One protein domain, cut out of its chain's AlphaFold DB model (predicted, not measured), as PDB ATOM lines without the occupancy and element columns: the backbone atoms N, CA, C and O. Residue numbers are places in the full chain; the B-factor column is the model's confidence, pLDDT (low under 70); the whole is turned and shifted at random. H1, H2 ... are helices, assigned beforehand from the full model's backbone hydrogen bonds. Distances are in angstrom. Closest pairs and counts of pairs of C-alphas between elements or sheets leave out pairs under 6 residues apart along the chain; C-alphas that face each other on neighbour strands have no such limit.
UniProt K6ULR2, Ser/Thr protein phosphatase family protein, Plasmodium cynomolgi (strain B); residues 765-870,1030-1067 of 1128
ATOM      1  N   GLU A 765     -25.198  27.783 -16.024       94.19
ATOM      2  CA  GLU A 765     -24.809  28.113 -14.645       94.19
ATOM      3  C   GLU A 765     -26.025  28.166 -13.708       94.19
ATOM      4  O   GLU A 765     -25.981  27.614 -12.605       94.19
ATOM      5  N   LYS A 766     -27.117  28.815 -14.141       95.06
ATOM      6  CA  LYS A 766     -28.373  28.924 -13.376       95.06
ATOM      7  C   LYS A 766     -29.032  27.552 -13.197       95.06
ATOM      8  O   LYS A 766     -29.350  27.186 -12.065       95.06
ATOM      9  N   LYS A 767     -29.130  26.748 -14.263       95.69
ATOM     10  CA  LYS A 767     -29.670  25.372 -14.208       95.69
ATOM     11  C   LYS A 767     -28.833  24.444 -13.320       95.69
ATOM     12  O   LYS A 767     -29.396  23.654 -12.570       95.69
ATOM     13  N   ILE A 768     -27.503  24.573 -13.333       94.69
ATOM     14  CA  ILE A 768     -26.593  23.825 -12.446       94.69
ATOM     15  C   ILE A 768     -26.812  24.222 -10.978       94.69
ATOM     16  O   ILE A 768     -26.930  23.347 -10.120       94.69
ATOM     17  N   LYS A 769     -26.919  25.525 -10.675       93.75
ATOM     18  CA  LYS A 769     -27.200  26.030  -9.316       93.75
ATOM     19  C   LYS A 769     -28.552  25.523  -8.794       93.75
ATOM     20  O   LYS A 769     -28.636  25.068  -7.653       93.75
ATOM     21  N   GLU A 770     -29.589  25.536  -9.632       95.25
ATOM     22  CA  GLU A 770     -30.914  25.008  -9.289       95.25
ATOM     23  C   GLU A 770     -30.902  23.484  -9.080       95.25
ATOM     24  O   GLU A 770     -31.343  23.005  -8.032       95.25
ATOM     25  N   PHE A 771     -30.340  22.720 -10.023       94.75
ATOM     26  CA  PHE A 771     -30.218  21.263  -9.909       94.75
ATOM     27  C   PHE A 771     -29.454  20.864  -8.640       94.75
ATOM     28  O   PHE A 771     -29.875  19.937  -7.943       94.75
ATOM     29  N   THR A 772     -28.391  21.609  -8.308       94.06
ATOM     30  CA  THR A 772     -27.593  21.430  -7.087       94.06
ATOM     31  C   THR A 772     -28.432  21.607  -5.830       94.06
ATOM     32  O   THR A 772     -28.450  20.717  -4.978       94.06
ATOM     33  N   ARG A 773     -29.180  22.714  -5.725       92.56
ATOM     34  CA  ARG A 773     -30.052  22.985  -4.571       92.56
ATOM     35  C   ARG A 773     -31.131  21.911  -4.398       92.56
ATOM     36  O   ARG A 773     -31.492  21.585  -3.273       92.56
ATOM     37  N   ASN A 774     -31.620  21.353  -5.504       94.00
ATOM     38  CA  ASN A 774     -32.714  20.385  -5.509       94.00
ATOM     39  C   ASN A 774     -32.247  18.915  -5.336       94.00
ATOM     40  O   ASN A 774     -33.086  18.042  -5.121       94.00
ATOM     41  N   ASN A 775     -30.941  18.604  -5.430       93.62
ATOM     42  CA  ASN A 775     -30.406  17.226  -5.389       93.62
ATOM     43  C   ASN A 775     -29.100  17.039  -4.556       93.62
ATOM     44  O   ASN A 775     -28.203  16.318  -5.009       93.62
ATOM     45  N   PRO A 776     -28.953  17.612  -3.343       92.56
ATOM     46  CA  PRO A 776     -27.676  17.638  -2.615       92.56
ATOM     47  C   PRO A 776     -27.076  16.247  -2.328       92.56
ATOM     48  O   PRO A 776     -25.923  15.992  -2.674       92.56
ATOM     49  N   ASP A 777     -27.855  15.310  -1.775       90.38
ATOM     50  CA  ASP A 777     -27.366  13.958  -1.438       90.38
ATOM     51  C   ASP A 777     -26.946  13.141  -2.668       90.38
ATOM     52  O   ASP A 777     -26.052  12.297  -2.604       90.38
ATOM     53  N   PHE A 778     -27.592  13.392  -3.807       92.56
ATOM     54  CA  PHE A 778     -27.322  12.685  -5.057       92.56
ATOM     55  C   PHE A 778     -26.000  13.152  -5.679       92.56
ATOM     56  O   PHE A 778     -25.239  12.347  -6.214       92.56
ATOM     57  N   ILE A 779     -25.684  14.440  -5.531       92.19
ATOM     58  CA  ILE A 779     -24.382  15.005  -5.895       92.19
ATOM     59  C   ILE A 779     -23.295  14.505  -4.940       92.19
ATOM     60  O   ILE A 779     -22.230  14.103  -5.403       92.19
ATOM     61  N   LYS A 780     -23.571  14.432  -3.630       91.81
ATOM     62  CA  LYS A 780     -22.647  13.844  -2.647       91.81
ATOM     63  C   LYS A 780     -22.262  12.403  -3.016       91.81
ATOM     64  O   LYS A 780     -21.073  12.105  -3.085       91.81
ATOM     65  N   TYR A 781     -23.237  11.550  -3.343       93.00
ATOM     66  CA  TYR A 781     -22.995  10.194  -3.863       93.00
ATOM     67  C   TYR A 781     -22.042  10.190  -5.074       93.00
ATOM     68  O   TYR A 781     -21.095   9.403  -5.118       93.00
ATOM     69  N   LYS A 782     -22.246  11.097  -6.040       90.69
ATOM     70  CA  LYS A 782     -21.417  11.162  -7.252       90.69
ATOM     71  C   LYS A 782     -19.982  11.628  -6.961       90.69
ATOM     72  O   LYS A 782     -19.036  11.118  -7.554       90.69
ATOM     73  N   ILE A 783     -19.806  12.528  -5.992       89.81
ATOM     74  CA  ILE A 783     -18.490  12.959  -5.493       89.81
ATOM     75  C   ILE A 783     -17.776  11.813  -4.755       89.81
ATOM     76  O   ILE A 783     -16.568  11.631  -4.913       89.81
ATOM     77  N   GLU A 784     -18.493  11.007  -3.970       88.81
ATOM     78  CA  GLU A 784     -17.926   9.807  -3.337       88.81
ATOM     79  C   GLU A 784     -17.467   8.780  -4.387       88.81
ATOM     80  O   GLU A 784     -16.360   8.248  -4.271       88.81
ATOM     81  N   GLU A 785     -18.234   8.583  -5.465       86.31
ATOM     82  CA  GLU A 785     -17.834   7.739  -6.599       86.31
ATOM     83  C   GLU A 785     -16.560   8.259  -7.295       86.31
ATOM     84  O   GLU A 785     -15.636   7.483  -7.547       86.31
ATOM     85  N   PHE A 786     -16.456   9.566  -7.566       86.31
ATOM     86  CA  PHE A 786     -15.246  10.150  -8.158       86.31
ATOM     87  C   PHE A 786     -14.001   9.920  -7.281       86.31
ATOM     88  O   PHE A 786     -12.930   9.587  -7.794       86.31
ATOM     89  N   ASN A 787     -14.143  10.030  -5.957       86.12
ATOM     90  CA  ASN A 787     -13.065   9.739  -5.009       86.12
ATOM     91  C   ASN A 787     -12.695   8.243  -4.966       86.12
ATOM     92  O   ASN A 787     -11.518   7.909  -4.804       86.12
ATOM     93  N   GLU A 788     -13.661   7.336  -5.138       84.12
ATOM     94  CA  GLU A 788     -13.394   5.901  -5.277       84.12
ATOM     95  C   GLU A 788     -12.612   5.594  -6.569       84.12
ATOM     96  O   GLU A 788     -11.609   4.873  -6.528       84.12
ATOM     97  N   ASN A 789     -13.005   6.198  -7.695       82.44
ATOM     98  CA  ASN A 789     -12.325   6.031  -8.982       82.44
ATOM     99  C   ASN A 789     -10.860   6.506  -8.913       82.44
ATOM    100  O   ASN A 789      -9.958   5.766  -9.305       82.44
ATOM    101  N   ILE A 790     -10.587   7.686  -8.337       82.38
ATOM    102  CA  ILE A 790      -9.214   8.215  -8.187       82.38
ATOM    103  C   ILE A 790      -8.309   7.242  -7.411       82.38
ATOM    104  O   ILE A 790      -7.152   7.046  -7.785       82.38
ATOM    105  N   ARG A 791      -8.825   6.575  -6.369       80.50
ATOM    106  CA  ARG A 791      -8.058   5.564  -5.615       80.50
ATOM    107  C   ARG A 791      -7.744   4.329  -6.467       80.50
ATOM    108  O   ARG A 791      -6.631   3.810  -6.395       80.50
ATOM    109  N   LYS A 792      -8.701   3.869  -7.282       79.94
ATOM    110  CA  LYS A 792      -8.571   2.661  -8.121       79.94
ATOM    111  C   LYS A 792      -7.695   2.867  -9.361       79.94
ATOM    112  O   LYS A 792      -7.049   1.915  -9.798       79.94
ATOM    113  N   LEU A 793      -7.579   4.098  -9.868       82.94
ATOM    114  CA  LEU A 793      -6.703   4.455 -10.993       82.94
ATOM    115  C   LEU A 793      -5.252   3.975 -10.793       82.94
ATOM    116  O   LEU A 793      -4.681   3.336 -11.674       82.94
ATOM    117  N   ASN A 794      -4.680   4.205  -9.607       73.81
ATOM    118  CA  ASN A 794      -3.306   3.806  -9.267       73.81
ATOM    119  C   ASN A 794      -3.088   2.282  -9.204       73.81
ATOM    120  O   ASN A 794      -1.941   1.828  -9.177       73.81
ATOM    121  N   LEU A 795      -4.168   1.500  -9.150       78.62
ATOM    122  CA  LEU A 795      -4.134   0.042  -9.184       78.62
ATOM    123  C   LEU A 795      -4.247  -0.460 -10.634       78.62
ATOM    124  O   LEU A 795      -3.433  -1.275 -11.055       78.62
ATOM    125  N   ILE A 796      -5.160   0.122 -11.422       81.38
ATOM    126  CA  ILE A 796      -5.324  -0.166 -12.860       81.38
ATOM    127  C   ILE A 796      -4.051   0.173 -13.651       81.38
ATOM    128  O   ILE A 796      -3.584  -0.627 -14.458       81.38
ATOM    129  N   MET A 797      -3.409   1.313 -13.375       78.44
ATOM    130  CA  MET A 797      -2.167   1.711 -14.057       78.44
ATOM    131  C   MET A 797      -0.986   0.747 -13.827       78.44
ATOM    132  O   MET A 797       0.010   0.837 -14.544       78.44
ATOM    133  N   LYS A 798      -1.086  -0.182 -12.860       79.56
ATOM    134  CA  LYS A 798      -0.106  -1.256 -12.622       79.56
ATOM    135  C   LYS A 798      -0.449  -2.572 -13.334       79.56
ATOM    136  O   LYS A 798       0.434  -3.413 -13.459       79.56
ATOM    137  N   THR A 799      -1.692  -2.766 -13.784       79.69
ATOM    138  CA  THR A 799      -2.135  -3.992 -14.479       79.69
ATOM    139  C   THR A 799      -2.055  -3.897 -16.005       79.69
ATOM    140  O   THR A 799      -2.134  -4.926 -16.674       79.69
ATOM    141  N   LEU A 800      -1.879  -2.694 -16.561       82.88
ATOM    142  CA  LEU A 800      -1.623  -2.465 -17.989       82.88
ATOM    143  C   LEU A 800      -0.175  -2.854 -18.330       82.88
ATOM    144  O   LEU A 800       0.772  -2.324 -17.743       82.88
ATOM    145  N   LYS A 801       0.007  -3.787 -19.268       77.19
ATOM    146  CA  LYS A 801       1.292  -4.442 -19.548       77.19
ATOM    147  C   LYS A 801       2.082  -3.694 -20.622       77.19
ATOM    148  O   LYS A 801       3.253  -3.363 -20.413       77.19
ATOM    149  N   THR A 802       1.467  -3.392 -21.763       84.75
ATOM    150  CA  THR A 802       2.171  -2.781 -22.904       84.75
ATOM    151  C   THR A 802       2.369  -1.270 -22.715       84.75
ATOM    152  O   THR A 802       1.882  -0.669 -21.751       84.75
ATOM    153  N   LYS A 803       3.147  -0.634 -23.601       83.88
ATOM    154  CA  LYS A 803       3.226   0.837 -23.667       83.88
ATOM    155  C   LYS A 803       1.942   1.414 -24.273       83.88
ATOM    156  O   LYS A 803       1.401   2.373 -23.739       83.88
ATOM    157  N   GLU A 804       1.443   0.788 -25.336       83.06
ATOM    158  CA  GLU A 804       0.234   1.197 -26.058       83.06
ATOM    159  C   GLU A 804      -1.013   1.182 -25.160       83.06
ATOM    160  O   GLU A 804      -1.715   2.184 -25.091       83.06
ATOM    161  N   GLU A 805      -1.224   0.116 -24.376       84.12
ATOM    162  CA  GLU A 805      -2.312   0.033 -23.388       84.12
ATOM    163  C   GLU A 805      -2.287   1.220 -22.417       84.12
ATOM    164  O   GLU A 805      -3.333   1.744 -22.043       84.12
ATOM    165  N   ARG A 806      -1.091   1.663 -22.003       85.50
ATOM    166  CA  ARG A 806      -0.920   2.771 -21.055       85.50
ATOM    167  C   ARG A 806      -1.144   4.138 -21.689       85.50
ATOM    168  O   ARG A 806      -1.675   5.005 -21.006       85.50
ATOM    169  N   GLU A 807      -0.785   4.346 -22.953       86.19
ATOM    170  CA  GLU A 807      -1.118   5.595 -23.653       86.19
ATOM    171  C   GLU A 807      -2.613   5.646 -24.013       86.19
ATOM    172  O   GLU A 807      -3.281   6.626 -23.693       86.19
ATOM    173  N   ASN A 808      -3.187   4.557 -24.535       87.88
ATOM    174  CA  ASN A 808      -4.621   4.468 -24.835       87.88
ATOM    175  C   ASN A 808      -5.485   4.598 -23.565       87.88
ATOM    176  O   ASN A 808      -6.540   5.226 -23.604       87.88
ATOM    177  N   PHE A 809      -5.036   4.090 -22.411       88.50
ATOM    178  CA  PHE A 809      -5.743   4.303 -21.142       88.50
ATOM    179  C   PHE A 809      -5.607   5.739 -20.601       88.50
ATOM    180  O   PHE A 809      -6.553   6.238 -19.993       88.50
ATOM    181  N   LYS A 810      -4.490   6.447 -20.843       85.75
ATOM    182  CA  LYS A 810      -4.400   7.897 -20.561       85.75
ATOM    183  C   LYS A 810      -5.350   8.698 -21.450       85.75
ATOM    184  O   LYS A 810      -6.000   9.609 -20.949       85.75
ATOM    185  N   GLU A 811      -5.453   8.339 -22.727       85.62
ATOM    186  CA  GLU A 811      -6.384   8.952 -23.680       85.62
ATOM    187  C   GLU A 811      -7.836   8.783 -23.207       85.62
ATOM    188  O   GLU A 811      -8.568   9.759 -23.054       85.62
ATOM    189  N   LEU A 812      -8.227   7.556 -22.841       86.88
ATOM    190  CA  LEU A 812      -9.521   7.282 -22.207       86.88
ATOM    191  C   LEU A 812      -9.720   8.092 -20.921       86.88
ATOM    192  O   LEU A 812     -10.810   8.607 -20.687       86.88
ATOM    193  N   LEU A 813      -8.685   8.234 -20.085       85.62
ATOM    194  CA  LEU A 813      -8.759   9.025 -18.858       85.62
ATOM    195  C   LEU A 813      -8.963  10.521 -19.144       85.62
ATOM    196  O   LEU A 813      -9.694  11.169 -18.397       85.62
ATOM    197  N   PHE A 814      -8.350  11.062 -20.203       83.19
ATOM    198  CA  PHE A 814      -8.562  12.432 -20.674       83.19
ATOM    199  C   PHE A 814      -9.999  12.623 -21.173       83.19
ATOM    200  O   PHE A 814     -10.721  13.449 -20.613       83.19
ATOM    201  N   LEU A 815     -10.444  11.793 -22.125       84.19
ATOM    202  CA  LEU A 815     -11.803  11.830 -22.680       84.19
ATOM    203  C   LEU A 815     -12.882  11.650 -21.600       84.19
ATOM    204  O   LEU A 815     -13.924  12.288 -21.654       84.19
ATOM    205  N   ASN A 816     -12.621  10.847 -20.565       85.19
ATOM    206  CA  ASN A 816     -13.532  10.650 -19.434       85.19
ATOM    207  C   ASN A 816     -13.721  11.895 -18.545       85.19
ATOM    208  O   ASN A 816     -14.664  11.943 -17.755       85.19
ATOM    209  N   ASN A 817     -12.831  12.888 -18.636       79.06
ATOM    210  CA  ASN A 817     -13.011  14.182 -17.970       79.06
ATOM    211  C   ASN A 817     -13.814  15.176 -18.825       79.06
ATOM    212  O   ASN A 817     -14.159  16.246 -18.320       79.06
ATOM    213  N   LEU A 818     -14.101  14.846 -20.088       81.94
ATOM    214  CA  LEU A 818     -14.909  15.646 -20.998       81.94
ATOM    215  C   LEU A 818     -16.367  15.158 -20.997       81.94
ATOM    216  O   LEU A 818     -16.661  13.965 -21.036       81.94
ATOM    217  N   ILE A 819     -17.287  16.117 -20.939       83.69
ATOM    218  CA  ILE A 819     -18.744  15.953 -21.070       83.69
ATOM    219  C   ILE A 819     -19.209  16.479 -22.442       83.69
ATOM    220  O   ILE A 819     -20.285  16.128 -22.916       83.69
ATOM    221  N   PHE A 820     -18.381  17.301 -23.090       83.69
ATOM    222  CA  PHE A 820     -18.623  17.934 -24.385       83.69
ATOM    223  C   PHE A 820     -17.416  17.715 -25.317       83.69
ATOM    224  O   PHE A 820     -16.338  17.358 -24.850       83.69
ATOM    225  N   ASP A 821     -17.611  17.889 -26.626       75.12
ATOM    226  CA  ASP A 821     -16.597  17.773 -27.697       75.12
ATOM    227  C   ASP A 821     -15.814  16.429 -27.800       75.12
ATOM    228  O   ASP A 821     -14.878  16.286 -28.590       75.12
ATOM    229  N   VAL A 822     -16.227  15.387 -27.061       82.25
ATOM    230  CA  VAL A 822     -15.587  14.048 -27.029       82.25
ATOM    231  C   VAL A 822     -15.409  13.456 -28.438       82.25
ATOM    232  O   VAL A 822     -14.368  12.881 -28.752       82.25
ATOM    233  N   SER A 823     -16.405  13.625 -29.312       77.31
ATOM    234  CA  SER A 823     -16.412  13.082 -30.677       77.31
ATOM    235  C   SER A 823     -15.339  13.666 -31.600       77.31
ATOM    236  O   SER A 823     -14.890  12.974 -32.509       77.31
ATOM    237  N   LYS A 824     -14.912  14.912 -31.380       77.94
ATOM    238  CA  LYS A 824     -13.889  15.595 -32.192       77.94
ATOM    239  C   LYS A 824     -12.475  15.177 -31.799       77.94
ATOM    240  O   LYS A 824     -11.602  15.077 -32.651       77.94
ATOM    241  N   HIS A 825     -12.261  14.858 -30.524       80.88
ATOM    242  CA  HIS A 825     -11.020  14.217 -30.090       80.88
ATOM    243  C   HIS A 825     -10.882  12.780 -30.622       80.88
ATOM    244  O   HIS A 825      -9.764  12.292 -30.744       80.88
ATOM    245  N   LEU A 826     -11.994  12.111 -30.953       83.81
ATOM    246  CA  LEU A 826     -12.003  10.777 -31.567       83.81
ATOM    247  C   LEU A 826     -11.859  10.810 -33.101       83.81
ATOM    248  O   LEU A 826     -11.306   9.869 -33.671       83.81
ATOM    249  N   SER A 827     -12.318  11.867 -33.782       73.81
ATOM    250  CA  SER A 827     -12.129  12.009 -35.233       73.81
ATOM    251  C   SER A 827     -10.649  12.164 -35.594       73.81
ATOM    252  O   SER A 827      -9.961  13.012 -35.030       73.81
ATOM    253  N   GLY A 828     -10.169  11.355 -36.542       74.00
ATOM    254  CA  GLY A 828      -8.753  11.294 -36.925       74.00
ATOM    255  C   GLY A 828      -7.912  10.284 -36.128       74.00
ATOM    256  O   GLY A 828      -6.708  10.189 -36.357       74.00
ATOM    257  N   MET A 829      -8.508   9.507 -35.214       85.88
ATOM    258  CA  MET A 829      -7.863   8.299 -34.680       85.88
ATOM    259  C   MET A 829      -8.059   7.110 -35.633       85.88
ATOM    260  O   MET A 829      -9.143   6.931 -36.178       85.88
ATOM    261  N   THR A 830      -7.034   6.265 -35.787       85.62
ATOM    262  CA  THR A 830      -7.113   5.033 -36.598       85.62
ATOM    263  C   THR A 830      -8.059   4.002 -35.980       85.62
ATOM    264  O   THR A 830      -8.184   3.931 -34.748       85.62
ATOM    265  N   THR A 831      -8.672   3.131 -36.797       85.62
ATOM    266  CA  THR A 831      -9.537   2.060 -36.268       85.62
ATOM    267  C   THR A 831      -8.806   1.147 -35.285       85.62
ATOM    268  O   THR A 831      -9.397   0.757 -34.279       85.62
ATOM    269  N   GLN A 832      -7.514   0.858 -35.485       85.75
ATOM    270  CA  GLN A 832      -6.710   0.077 -34.534       85.75
ATOM    271  C   GLN A 832      -6.667   0.730 -33.140       85.75
ATOM    272  O   GLN A 832      -6.923   0.057 -32.137       85.75
ATOM    273  N   LYS A 833      -6.407   2.045 -33.060       88.38
ATOM    274  CA  LYS A 833      -6.394   2.771 -31.781       88.38
ATOM    275  C   LYS A 833      -7.788   2.792 -31.149       88.38
ATOM    276  O   LYS A 833      -7.915   2.521 -29.955       88.38
ATOM    277  N   LEU A 834      -8.832   3.032 -31.943       88.38
ATOM    278  CA  LEU A 834     -10.222   3.054 -31.477       88.38
ATOM    279  C   LEU A 834     -10.697   1.678 -30.973       88.38
ATOM    280  O   LEU A 834     -11.320   1.608 -29.915       88.38
ATOM    281  N   ARG A 835     -10.339   0.571 -31.642       88.50
ATOM    282  CA  ARG A 835     -10.607  -0.809 -31.180       88.50
ATOM    283  C   ARG A 835      -9.875  -1.117 -29.868       88.50
ATOM    284  O   ARG A 835     -10.488  -1.644 -28.941       88.50
ATOM    285  N   SER A 836      -8.601  -0.729 -29.757       88.38
ATOM    286  CA  SER A 836      -7.777  -0.872 -28.543       88.38
ATOM    287  C   SER A 836      -8.368  -0.076 -27.360       88.38
ATOM    288  O   SER A 836      -8.554  -0.607 -26.261       88.38
ATOM    289  N   MET A 837      -8.791   1.169 -27.603       89.62
ATOM    290  CA  MET A 837      -9.498   2.008 -26.628       89.62
ATOM    291  C   MET A 837     -10.878   1.451 -26.254       89.62
ATOM    292  O   MET A 837     -11.214   1.437 -25.072       89.62
ATOM    293  N   HIS A 838     -11.663   0.933 -27.202       89.44
ATOM    294  CA  HIS A 838     -12.951   0.295 -26.918       89.44
ATOM    295  C   HIS A 838     -12.790  -0.954 -26.038       89.44
ATOM    296  O   HIS A 838     -13.510  -1.105 -25.051       89.44
ATOM    297  N   ALA A 839     -11.810  -1.816 -26.328       87.44
ATOM    298  CA  ALA A 839     -11.525  -3.006 -25.526       87.44
ATOM    299  C   ALA A 839     -11.142  -2.650 -24.076       87.44
ATOM    300  O   ALA A 839     -11.662  -3.248 -23.130       87.44
ATOM    301  N   LEU A 840     -10.296  -1.631 -23.885       87.94
ATOM    302  CA  LEU A 840      -9.961  -1.101 -22.560       87.94
ATOM    303  C   LEU A 840     -11.181  -0.470 -21.870       87.94
ATOM    304  O   LEU A 840     -11.438  -0.760 -20.701       87.94
ATOM    305  N   ALA A 841     -11.973   0.338 -22.576       86.69
ATOM    306  CA  ALA A 841     -13.176   0.962 -22.027       86.69
ATOM    307  C   ALA A 841     -14.221  -0.081 -21.591       86.69
ATOM    308  O   ALA A 841     -14.794   0.056 -20.514       86.69
ATOM    309  N   LYS A 842     -14.404  -1.166 -22.360       84.88
ATOM    310  CA  LYS A 842     -15.276  -2.304 -22.022       84.88
ATOM    311  C   LYS A 842     -14.736  -3.101 -20.828       84.88
ATOM    312  O   LYS A 842     -15.486  -3.385 -19.897       84.88
ATOM    313  N   LYS A 843     -13.428  -3.398 -20.795       84.81
ATOM    314  CA  LYS A 843     -12.764  -4.100 -19.675       84.81
ATOM    315  C   LYS A 843     -12.860  -3.333 -18.352       84.81
ATOM    316  O   LYS A 843     -13.037  -3.937 -17.299       84.81
ATOM    317  N   TYR A 844     -12.776  -2.007 -18.407       83.88
ATOM    318  CA  TYR A 844     -12.873  -1.121 -17.247       83.88
ATOM    319  C   TYR A 844     -14.203  -0.336 -17.225       83.88
ATOM    320  O   TYR A 844     -14.257   0.765 -16.683       83.88
ATOM    321  N   ALA A 845     -15.302  -0.892 -17.759       74.81
ATOM    322  CA  ALA A 845     -16.575  -0.174 -17.947       74.81
ATOM    323  C   ALA A 845     -17.218   0.363 -16.654       74.81
ATOM    324  O   ALA A 845     -17.991   1.314 -16.693       74.81
ATOM    325  N   ILE A 846     -16.881  -0.207 -15.491       72.81
ATOM    326  CA  ILE A 846     -17.318   0.308 -14.182       72.81
ATOM    327  C   ILE A 846     -16.619   1.638 -13.837       72.81
ATOM    328  O   ILE A 846     -17.167   2.435 -13.079       72.81
ATOM    329  N   PHE A 847     -15.416   1.884 -14.360       75.12
ATOM    330  CA  PHE A 847     -14.579   3.051 -14.058       75.12
ATOM    331  C   PHE A 847     -14.953   4.286 -14.893       75.12
ATOM    332  O   PHE A 847     -14.926   5.405 -14.380       75.12
ATOM    333  N   PHE A 848     -15.296   4.079 -16.165       79.56
ATOM    334  CA  PHE A 848     -15.564   5.146 -17.128       79.56
ATOM    335  C   PHE A 848     -17.023   5.633 -17.115       79.56
ATOM    336  O   PHE A 848     -17.938   4.962 -16.641       79.56
ATOM    337  N   ASN A 849     -17.236   6.835 -17.649       73.69
ATOM    338  CA  ASN A 849     -18.543   7.406 -17.934       73.69
ATOM    339  C   ASN A 849     -19.264   6.547 -18.989       73.69
ATOM    340  O   ASN A 849     -18.678   6.222 -20.021       73.69
ATOM    341  N   LYS A 850     -20.543   6.221 -18.756       71.50
ATOM    342  CA  LYS A 850     -21.367   5.383 -19.646       71.50
ATOM    343  C   LYS A 850     -21.335   5.864 -21.102       71.50
ATOM    344  O   LYS A 850     -21.160   5.057 -22.008       71.50
ATOM    345  N   GLU A 851     -21.442   7.174 -21.316       74.75
ATOM    346  CA  GLU A 851     -21.506   7.750 -22.665       74.75
ATOM    347  C   GLU A 851     -20.144   7.791 -23.384       74.75
ATOM    348  O   GLU A 851     -20.106   7.866 -24.609       74.75
ATOM    349  N   LEU A 852     -19.014   7.649 -22.671       82.31
ATOM    350  CA  LEU A 852     -17.694   7.568 -23.314       82.31
ATOM    351  C   LEU A 852     -17.579   6.318 -24.199       82.31
ATOM    352  O   LEU A 852     -17.025   6.394 -25.292       82.31
ATOM    353  N   VAL A 853     -18.133   5.183 -23.755       80.94
ATOM    354  CA  VAL A 853     -18.147   3.945 -24.552       80.94
ATOM    355  C   VAL A 853     -18.951   4.157 -25.837       80.94
ATOM    356  O   VAL A 853     -18.464   3.835 -26.917       80.94
ATOM    357  N   ASN A 854     -20.124   4.791 -25.731       82.25
ATOM    358  CA  ASN A 854     -20.987   5.113 -26.870       82.25
ATOM    359  C   ASN A 854     -20.279   6.037 -27.878       82.25
ATOM    360  O   ASN A 854     -20.304   5.777 -29.078       82.25
ATOM    361  N   HIS A 855     -19.586   7.080 -27.406       83.69
ATOM    362  CA  HIS A 855     -18.809   7.964 -28.280       83.69
ATOM    363  C   HIS A 855     -17.661   7.240 -29.001       83.69
ATOM    364  O   HIS A 855     -17.427   7.519 -30.175       83.69
ATOM    365  N   ILE A 856     -16.966   6.304 -28.341       85.62
ATOM    366  CA  ILE A 856     -15.888   5.517 -28.966       85.62
ATOM    367  C   ILE A 856     -16.443   4.576 -30.042       85.62
ATOM    368  O   ILE A 856     -15.826   4.458 -31.098       85.62
ATOM    369  N   VAL A 857     -17.604   3.954 -29.814       85.00
ATOM    370  CA  VAL A 857     -18.283   3.112 -30.817       85.00
ATOM    371  C   VAL A 857     -18.671   3.940 -32.049       85.00
ATOM    372  O   VAL A 857     -18.231   3.619 -33.148       85.00
ATOM    373  N   LEU A 858     -19.343   5.083 -31.863       84.31
ATOM    374  CA  LEU A 858     -19.686   6.017 -32.951       84.31
ATOM    375  C   LEU A 858     -18.451   6.590 -33.679       84.31
ATOM    376  O   LEU A 858     -18.526   6.965 -34.850       84.31
ATOM    377  N   GLY A 859     -17.312   6.706 -32.990       83.81
ATOM    378  CA  GLY A 859     -16.030   7.078 -33.592       83.81
ATOM    379  C   GLY A 859     -15.436   5.953 -34.442       83.81
ATOM    380  O   GLY A 859     -14.961   6.206 -35.546       83.81
ATOM    381  N   LEU A 860     -15.506   4.711 -33.953       85.69
ATOM    382  CA  LEU A 860     -15.035   3.517 -34.654       85.69
ATOM    383  C   LEU A 860     -15.862   3.228 -35.913       85.69
ATOM    384  O   LEU A 860     -15.278   2.949 -36.954       85.69
ATOM    385  N   GLU A 861     -17.189   3.346 -35.842       84.19
ATOM    386  CA  GLU A 861     -18.092   3.218 -36.995       84.19
ATOM    387  C   GLU A 861     -17.705   4.184 -38.121       84.19
ATOM    388  O   GLU A 861     -17.547   3.771 -39.267       84.19
ATOM    389  N   LYS A 862     -17.473   5.460 -37.786       83.25
ATOM    390  CA  LYS A 862     -17.040   6.478 -38.755       83.25
ATOM    391  C   LYS A 862     -15.662   6.189 -39.339       83.25
ATOM    392  O   LYS A 862     -15.479   6.373 -40.535       83.25
ATOM    393  N   ALA A 863     -14.716   5.734 -38.518       82.69
ATOM    394  CA  ALA A 863     -13.371   5.396 -38.978       82.69
ATOM    395  C   ALA A 863     -13.380   4.187 -39.936       82.69
ATOM    396  O   ALA A 863     -12.706   4.220 -40.962       82.69
ATOM    397  N   VAL A 864     -14.206   3.166 -39.665       82.00
ATOM    398  CA  VAL A 864     -14.431   2.035 -40.587       82.00
ATOM    399  C   VAL A 864     -15.123   2.498 -41.874       82.00
ATOM    400  O   VAL A 864     -14.734   2.075 -42.956       82.00
ATOM    401  N   GLN A 865     -16.107   3.400 -41.790       78.62
ATOM    402  CA  GLN A 865     -16.759   3.971 -42.977       78.62
ATOM    403  C   GLN A 865     -15.782   4.763 -43.861       78.62
ATOM    404  O   GLN A 865     -15.887   4.669 -45.081       78.62
ATOM    405  N   SER A 866     -14.824   5.498 -43.280       71.62
ATOM    406  CA  SER A 866     -13.774   6.168 -44.058       71.62
ATOM    407  C   SER A 866     -12.751   5.190 -44.641       71.62
ATOM    408  O   SER A 866     -12.466   5.285 -45.831       71.62
ATOM    409  N   GLU A 867     -12.259   4.219 -43.863       70.62
ATOM    410  CA  GLU A 867     -11.284   3.220 -44.343       70.62
ATOM    411  C   GLU A 867     -11.874   2.389 -45.507       70.62
ATOM    412  O   GLU A 867     -11.207   2.207 -46.524       70.62
ATOM    413  N   ASN A 868     -13.159   2.014 -45.435       63.00
ATOM    414  CA  ASN A 868     -13.883   1.350 -46.530       63.00
ATOM    415  C   ASN A 868     -14.118   2.244 -47.767       63.00
ATOM    416  O   ASN A 868     -14.428   1.724 -48.835       63.00
ATOM    417  N   SER A 869     -14.024   3.572 -47.639       52.53
ATOM    418  CA  SER A 869     -14.133   4.504 -48.777       52.53
ATOM    419  C   SER A 869     -12.781   4.854 -49.405       52.53
ATOM    420  O   SER A 869     -12.737   5.238 -50.568       52.53
ATOM    421  N   GLU A 870     -11.679   4.686 -48.667       46.97
ATOM    422  CA  GLU A 870     -10.317   4.823 -49.201       46.97
ATOM    423  C   GLU A 870      -9.842   3.534 -49.897       46.97
ATOM    424  O   GLU A 870      -9.014   3.600 -50.806       46.97
ATOM    425  N   GLU A1030     -30.342  12.263 -20.447       80.75
ATOM    426  CA  GLU A1030     -29.016  12.805 -20.786       80.75
ATOM    427  C   GLU A1030     -28.775  14.211 -20.205       80.75
ATOM    428  O   GLU A1030     -27.800  14.438 -19.492       80.75
ATOM    429  N   GLN A1031     -29.721  15.135 -20.399       85.31
ATOM    430  CA  GLN A1031     -29.645  16.507 -19.879       85.31
ATOM    431  C   GLN A1031     -29.523  16.562 -18.344       85.31
ATOM    432  O   GLN A1031     -28.752  17.357 -17.809       85.31
ATOM    433  N   ASN A1032     -30.243  15.699 -17.619       88.56
ATOM    434  CA  ASN A1032     -30.158  15.622 -16.157       88.56
ATOM    435  C   ASN A1032     -28.884  14.907 -15.684       88.56
ATOM    436  O   ASN A1032     -28.371  15.228 -14.613       88.56
ATOM    437  N   TYR A1033     -28.352  13.970 -16.472       89.12
ATOM    438  CA  TYR A1033     -27.059  13.340 -16.207       89.12
ATOM    439  C   TYR A1033     -25.900  14.335 -16.395       89.12
ATOM    440  O   TYR A1033     -25.035  14.441 -15.527       89.12
ATOM    441  N   ILE A1034     -25.939  15.151 -17.454       88.94
ATOM    442  CA  ILE A1034     -25.015  16.275 -17.677       88.94
ATOM    443  C   ILE A1034     -25.078  17.268 -16.505       88.94
ATOM    444  O   ILE A1034     -24.036  17.642 -15.965       88.94
ATOM    445  N   LEU A1035     -26.279  17.648 -16.045       92.25
ATOM    446  CA  LEU A1035     -26.436  18.516 -14.871       92.25
ATOM    447  C   LEU A1035     -25.889  17.879 -13.583       92.25
ATOM    448  O   LEU A1035     -25.227  18.577 -12.815       92.25
ATOM    449  N   LEU A1036     -26.093  16.575 -13.350       92.00
ATOM    450  CA  LEU A1036     -25.504  15.852 -12.215       92.00
ATOM    451  C   LEU A1036     -23.969  15.873 -12.265       92.00
ATOM    452  O   LEU A1036     -23.330  16.224 -11.272       92.00
ATOM    453  N   MET A1037     -23.387  15.534 -13.419       89.38
ATOM    454  CA  MET A1037     -21.938  15.502 -13.631       89.38
ATOM    455  C   MET A1037     -21.306  16.885 -13.434       89.38
ATOM    456  O   MET A1037     -20.351  17.017 -12.670       89.38
ATOM    457  N   LEU A1038     -21.869  17.930 -14.049       92.44
ATOM    458  CA  LEU A1038     -21.379  19.305 -13.907       92.44
ATOM    459  C   LEU A1038     -21.538  19.830 -12.473       92.44
ATOM    460  O   LEU A1038     -20.620  20.468 -11.962       92.44
ATOM    461  N   SER A1039     -22.649  19.521 -11.794       93.25
ATOM    462  CA  SER A1039     -22.858  19.910 -10.388       93.25
ATOM    463  C   SER A1039     -21.848  19.240  -9.447       93.25
ATOM    464  O   SER A1039     -21.313  19.893  -8.553       93.25
ATOM    465  N   ALA A1040     -21.540  17.957  -9.668       91.81
ATOM    466  CA  ALA A1040     -20.535  17.230  -8.894       91.81
ATOM    467  C   ALA A1040     -19.109  17.735  -9.171       91.81
ATOM    468  O   ALA A1040     -18.364  18.002  -8.226       91.81
ATOM    469  N   LEU A1041     -18.740  17.942 -10.442       90.88
ATOM    470  CA  LEU A1041     -17.430  18.492 -10.814       90.88
ATOM    471  C   LEU A1041     -17.218  19.908 -10.263       90.88
ATOM    472  O   LEU A1041     -16.136  20.195  -9.766       90.88
ATOM    473  N   LYS A1042     -18.240  20.775 -10.248       92.00
ATOM    474  CA  LYS A1042     -18.125  22.144  -9.707       92.00
ATOM    475  C   LYS A1042     -17.673  22.192  -8.241       92.00
ATOM    476  O   LYS A1042     -17.073  23.178  -7.813       92.00
ATOM    477  N   ILE A1043     -17.971  21.136  -7.483       89.44
ATOM    478  CA  ILE A1043     -17.599  20.976  -6.073       89.44
ATOM    479  C   ILE A1043     -16.291  20.178  -5.933       89.44
ATOM    480  O   ILE A1043     -15.457  20.527  -5.102       89.44
ATOM    481  N   HIS A1044     -16.109  19.115  -6.726       89.62
ATOM    482  CA  HIS A1044     -14.997  18.162  -6.592       89.62
ATOM    483  C   HIS A1044     -13.716  18.572  -7.326       89.62
ATOM    484  O   HIS A1044     -12.628  18.421  -6.777       89.62
ATOM    485  N   ASP A1045     -13.836  19.102  -8.543       87.62
ATOM    486  CA  ASP A1045     -12.720  19.461  -9.419       87.62
ATOM    487  C   ASP A1045     -13.087  20.693 -10.266       87.62
ATOM    488  O   ASP A1045     -13.605  20.608 -11.386       87.62
ATOM    489  N   LYS A1046     -12.806  21.875  -9.702       88.12
ATOM    490  CA  LYS A1046     -13.068  23.170 -10.349       88.12
ATOM    491  C   LYS A1046     -12.351  23.324 -11.691       88.12
ATOM    492  O   LYS A1046     -12.869  24.020 -12.561       88.12
ATOM    493  N   ASN A1047     -11.202  22.674 -11.879       86.62
ATOM    494  CA  ASN A1047     -10.414  22.792 -13.103       86.62
ATOM    495  C   ASN A1047     -11.076  22.002 -14.237       86.62
ATOM    496  O   ASN A1047     -11.226  22.524 -15.339       86.62
ATOM    497  N   LYS A1048     -11.573  20.789 -13.958       86.50
ATOM    498  CA  LYS A1048     -12.398  20.030 -14.915       86.50
ATOM    499  C   LYS A1048     -13.744  20.693 -15.176       86.50
ATOM    500  O   LYS A1048     -14.212  20.661 -16.313       86.50
ATOM    501  N   TYR A1049     -14.361  21.316 -14.170       90.88
ATOM    502  CA  TYR A1049     -15.567  22.120 -14.383       90.88
ATOM    503  C   TYR A1049     -15.305  23.282 -15.355       90.88
ATOM    504  O   TYR A1049     -16.032  23.429 -16.334       90.88
ATOM    505  N   ALA A1050     -14.242  24.060 -15.125       89.00
ATOM    506  CA  ALA A1050     -13.853  25.175 -15.986       89.00
ATOM    507  C   ALA A1050     -13.504  24.714 -17.411       89.00
ATOM    508  O   ALA A1050     -13.982  25.315 -18.369       89.00
ATOM    509  N   LEU A1051     -12.762  23.609 -17.562       88.38
ATOM    510  CA  LEU A1051     -12.479  23.006 -18.868       88.38
ATOM    511  C   LEU A1051     -13.776  22.689 -19.625       88.38
ATOM    512  O   LEU A1051     -13.938  23.129 -20.755       88.38
ATOM    513  N   ASN A1052     -14.734  22.009 -18.986       90.38
ATOM    514  CA  ASN A1052     -16.008  21.667 -19.622       90.38
ATOM    515  C   ASN A1052     -16.876  22.893 -19.946       90.38
ATOM    516  O   ASN A1052     -17.561  22.888 -20.965       90.38
ATOM    517  N   MET A1053     -16.849  23.947 -19.122       91.94
ATOM    518  CA  MET A1053     -17.526  25.214 -19.437       91.94
ATOM    519  C   MET A1053     -16.883  25.915 -20.638       91.94
ATOM    520  O   MET A1053     -17.602  26.361 -21.528       91.94
ATOM    521  N   ASN A1054     -15.550  25.947 -20.716       89.50
ATOM    522  CA  ASN A1054     -14.820  26.544 -21.835       89.50
ATOM    523  C   ASN A1054     -15.044  25.753 -23.130       89.50
ATOM    524  O   ASN A1054     -15.439  26.338 -24.133       89.50
ATOM    525  N   THR A1055     -14.912  24.421 -23.097       87.00
ATOM    526  CA  THR A1055     -15.297  23.543 -24.214       87.00
ATOM    527  C   THR A1055     -16.742  23.810 -24.631       87.00
ATOM    528  O   THR A1055     -17.015  23.930 -25.820       87.00
ATOM    529  N   LYS A1056     -17.673  24.008 -23.681       90.00
ATOM    530  CA  LYS A1056     -19.064  24.313 -24.034       90.00
ATOM    531  C   LYS A1056     -19.270  25.713 -24.614       90.00
ATOM    532  O   LYS A1056     -20.154  25.882 -25.453       90.00
ATOM    533  N   LYS A1057     -18.461  26.702 -24.224       88.75
ATOM    534  CA  LYS A1057     -18.455  28.039 -24.836       88.75
ATOM    535  C   LYS A1057     -17.987  27.960 -26.292       88.75
ATOM    536  O   LYS A1057     -18.650  28.508 -27.171       88.75
ATOM    537  N   GLU A1058     -16.918  27.213 -26.559       85.19
ATOM    538  CA  GLU A1058     -16.387  27.031 -27.914       85.19
ATOM    539  C   GLU A1058     -17.279  26.128 -28.791       85.19
ATOM    540  O   GLU A1058     -17.484  26.453 -29.957       85.19
ATOM    541  N   ASP A1059     -17.932  25.095 -28.242       82.75
ATOM    542  CA  ASP A1059     -19.036  24.367 -28.903       82.75
ATOM    543  C   ASP A1059     -20.145  25.334 -29.352       82.75
ATOM    544  O   ASP A1059     -20.632  25.263 -30.479       82.75
ATOM    545  N   LEU A1060     -20.589  26.224 -28.454       82.69
ATOM    546  CA  LEU A1060     -21.685  27.162 -28.711       82.69
ATOM    547  C   LEU A1060     -21.309  28.196 -29.777       82.69
ATOM    548  O   LEU A1060     -22.142  28.504 -30.631       82.69
ATOM    549  N   LYS A1061     -20.060  28.680 -29.767       81.25
ATOM    550  CA  LYS A1061     -19.493  29.498 -30.847       81.25
ATOM    551  C   LYS A1061     -19.424  28.722 -32.156       81.25
ATOM    552  O   LYS A1061     -19.914  29.227 -33.155       81.25
ATOM    553  N   SER A1062     -18.889  27.501 -32.140       73.00
ATOM    554  CA  SER A1062     -18.723  26.654 -33.325       73.00
ATOM    555  C   SER A1062     -20.065  26.338 -33.985       73.00
ATOM    556  O   SER A1062     -20.205  26.499 -35.193       73.00
ATOM    557  N   ILE A1063     -21.067  25.929 -33.202       68.75
ATOM    558  CA  ILE A1063     -22.425  25.633 -33.685       68.75
ATOM    559  C   ILE A1063     -23.128  26.910 -34.158       68.75
ATOM    560  O   ILE A1063     -23.902  26.862 -35.112       68.75
ATOM    561  N   ALA A1064     -22.869  28.066 -33.537       64.12
ATOM    562  CA  ALA A1064     -23.339  29.333 -34.082       64.12
ATOM    563  C   ALA A1064     -22.671  29.611 -35.442       64.12
ATOM    564  O   ALA A1064     -23.388  29.736 -36.431       64.12
ATOM    565  N   SER A1065     -21.334  29.622 -35.514       57.81
ATOM    566  CA  SER A1065     -20.552  29.938 -36.719       57.81
ATOM    567  C   SER A1065     -20.771  28.960 -37.878       57.81
ATOM    568  O   SER A1065     -20.741  29.372 -39.031       57.81
ATOM    569  N   SER A1066     -21.049  27.682 -37.606       45.78
ATOM    570  CA  SER A1066     -21.299  26.668 -38.643       45.78
ATOM    571  C   SER A1066     -22.676  26.782 -39.308       45.78
ATOM    572  O   SER A1066     -22.942  26.064 -40.265       45.78
ATOM    573  N   ASN A1067     -23.564  27.643 -38.799       45.09
ATOM    574  CA  ASN A1067     -24.833  27.987 -39.451       45.09
ATOM    575  C   ASN A1067     -24.720  29.234 -40.350       45.09
ATOM    576  O   ASN A1067     -25.721  29.672 -40.913       45.09
TER     577      ASN A1067
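Overview. This is residues 765 to 870 and 1030 to 1067 of the 1128 residues of the protein "Ser/Thr protein phosphatase family protein" of Plasmodium cynomolgi (strain B) (UniProt K6ULR2). Two groups of helices are joined by one long helix, H2, which reaches like an arch from the one to the other. In one group H1, H7 and the first part of H2 meet, with H8 folding back from H7; in the other H3 and H4 pack on the helical hairpin of H5 and H6. Residues 1060 to 1067, mostly the last part of H8, stick out. The printed part has 144 residues with eight named helices, H1 to H8 in order, and no named strand: all helix, with mostly crossed packing. It is compact, with a radius of gyration of the C-alphas of 16.6 A, and flat, spanning 50 by 46 by 21 A.

Arrangement. H2, residues 776 to 799, has a kink of 34 degrees near residue 792. With residues 779 to 783 alone it touches H7, residues 1030 to 1044, about perpendicular at 77 degrees; the closest C-alphas, of Ile 779 and Ala 1040, are 5.4 A apart. H7 is the hub, touching three helices. H1, residues 765 to 774, touches it about perpendicular at 87 degrees, with C-alphas 768 and 1039 closest at 5.8 A. H8, residues 1046 to 1065, forms a hairpin with H7 at a steep tilt of 41 degrees, opposite ways; C-alphas 1042 and 1049 are closest at 5.3 A. H3, residues 803 to 815, is close to H2 but not clearly touching, at 7.2 A between C-alphas 797 and 806. H3 touches H5, residues 831 to 843, about perpendicular at 76 degrees, with C-alphas 808 and 837 closest at 5.7 A. H5 and H6, residues 850 to 870, form a hairpin at a shallow tilt of 22 degrees, opposite ways; C-alphas 831 and 863 are closest at 5.8 A. H4, residues 822 to 826, touches residues 852 to 859 of H6 alone, with C-alphas 826 and 859 closest at 5.8 A. H6 and H7 are apart, as are H2 and H5. Every O i to N i+4 pair is within hydrogen-bond range in H1, H3, H4, H5 and H8, against 16 of 20 in H2, 16 of 17 in H6 and 10 of 11 in H7.

Along the chain. H2 measures 35.5 A, H6 31.6 A, H8 28.2 A and H7 20.7 A from first to last C-alpha. H1 begins at C-alpha 765 (-24.809, 28.113, -14.645), and H8 ends at C-alpha 1065 (-20.552, 29.938, -36.719).

Size, cuts and confidence. C-alphas 773 and 870 are the two farthest apart, at 52.1 A. Residues 871 to 1029 are not printed, and C-alphas 870 and 1030 are 34.9 A apart across this cut. Of the links that are printed whole, H3 to H4 and H5 to H6 are short and the others tight. The mean pLDDT of the printed part is 83.6; residues 868 to 870 and 1063 to 1067 are under 70.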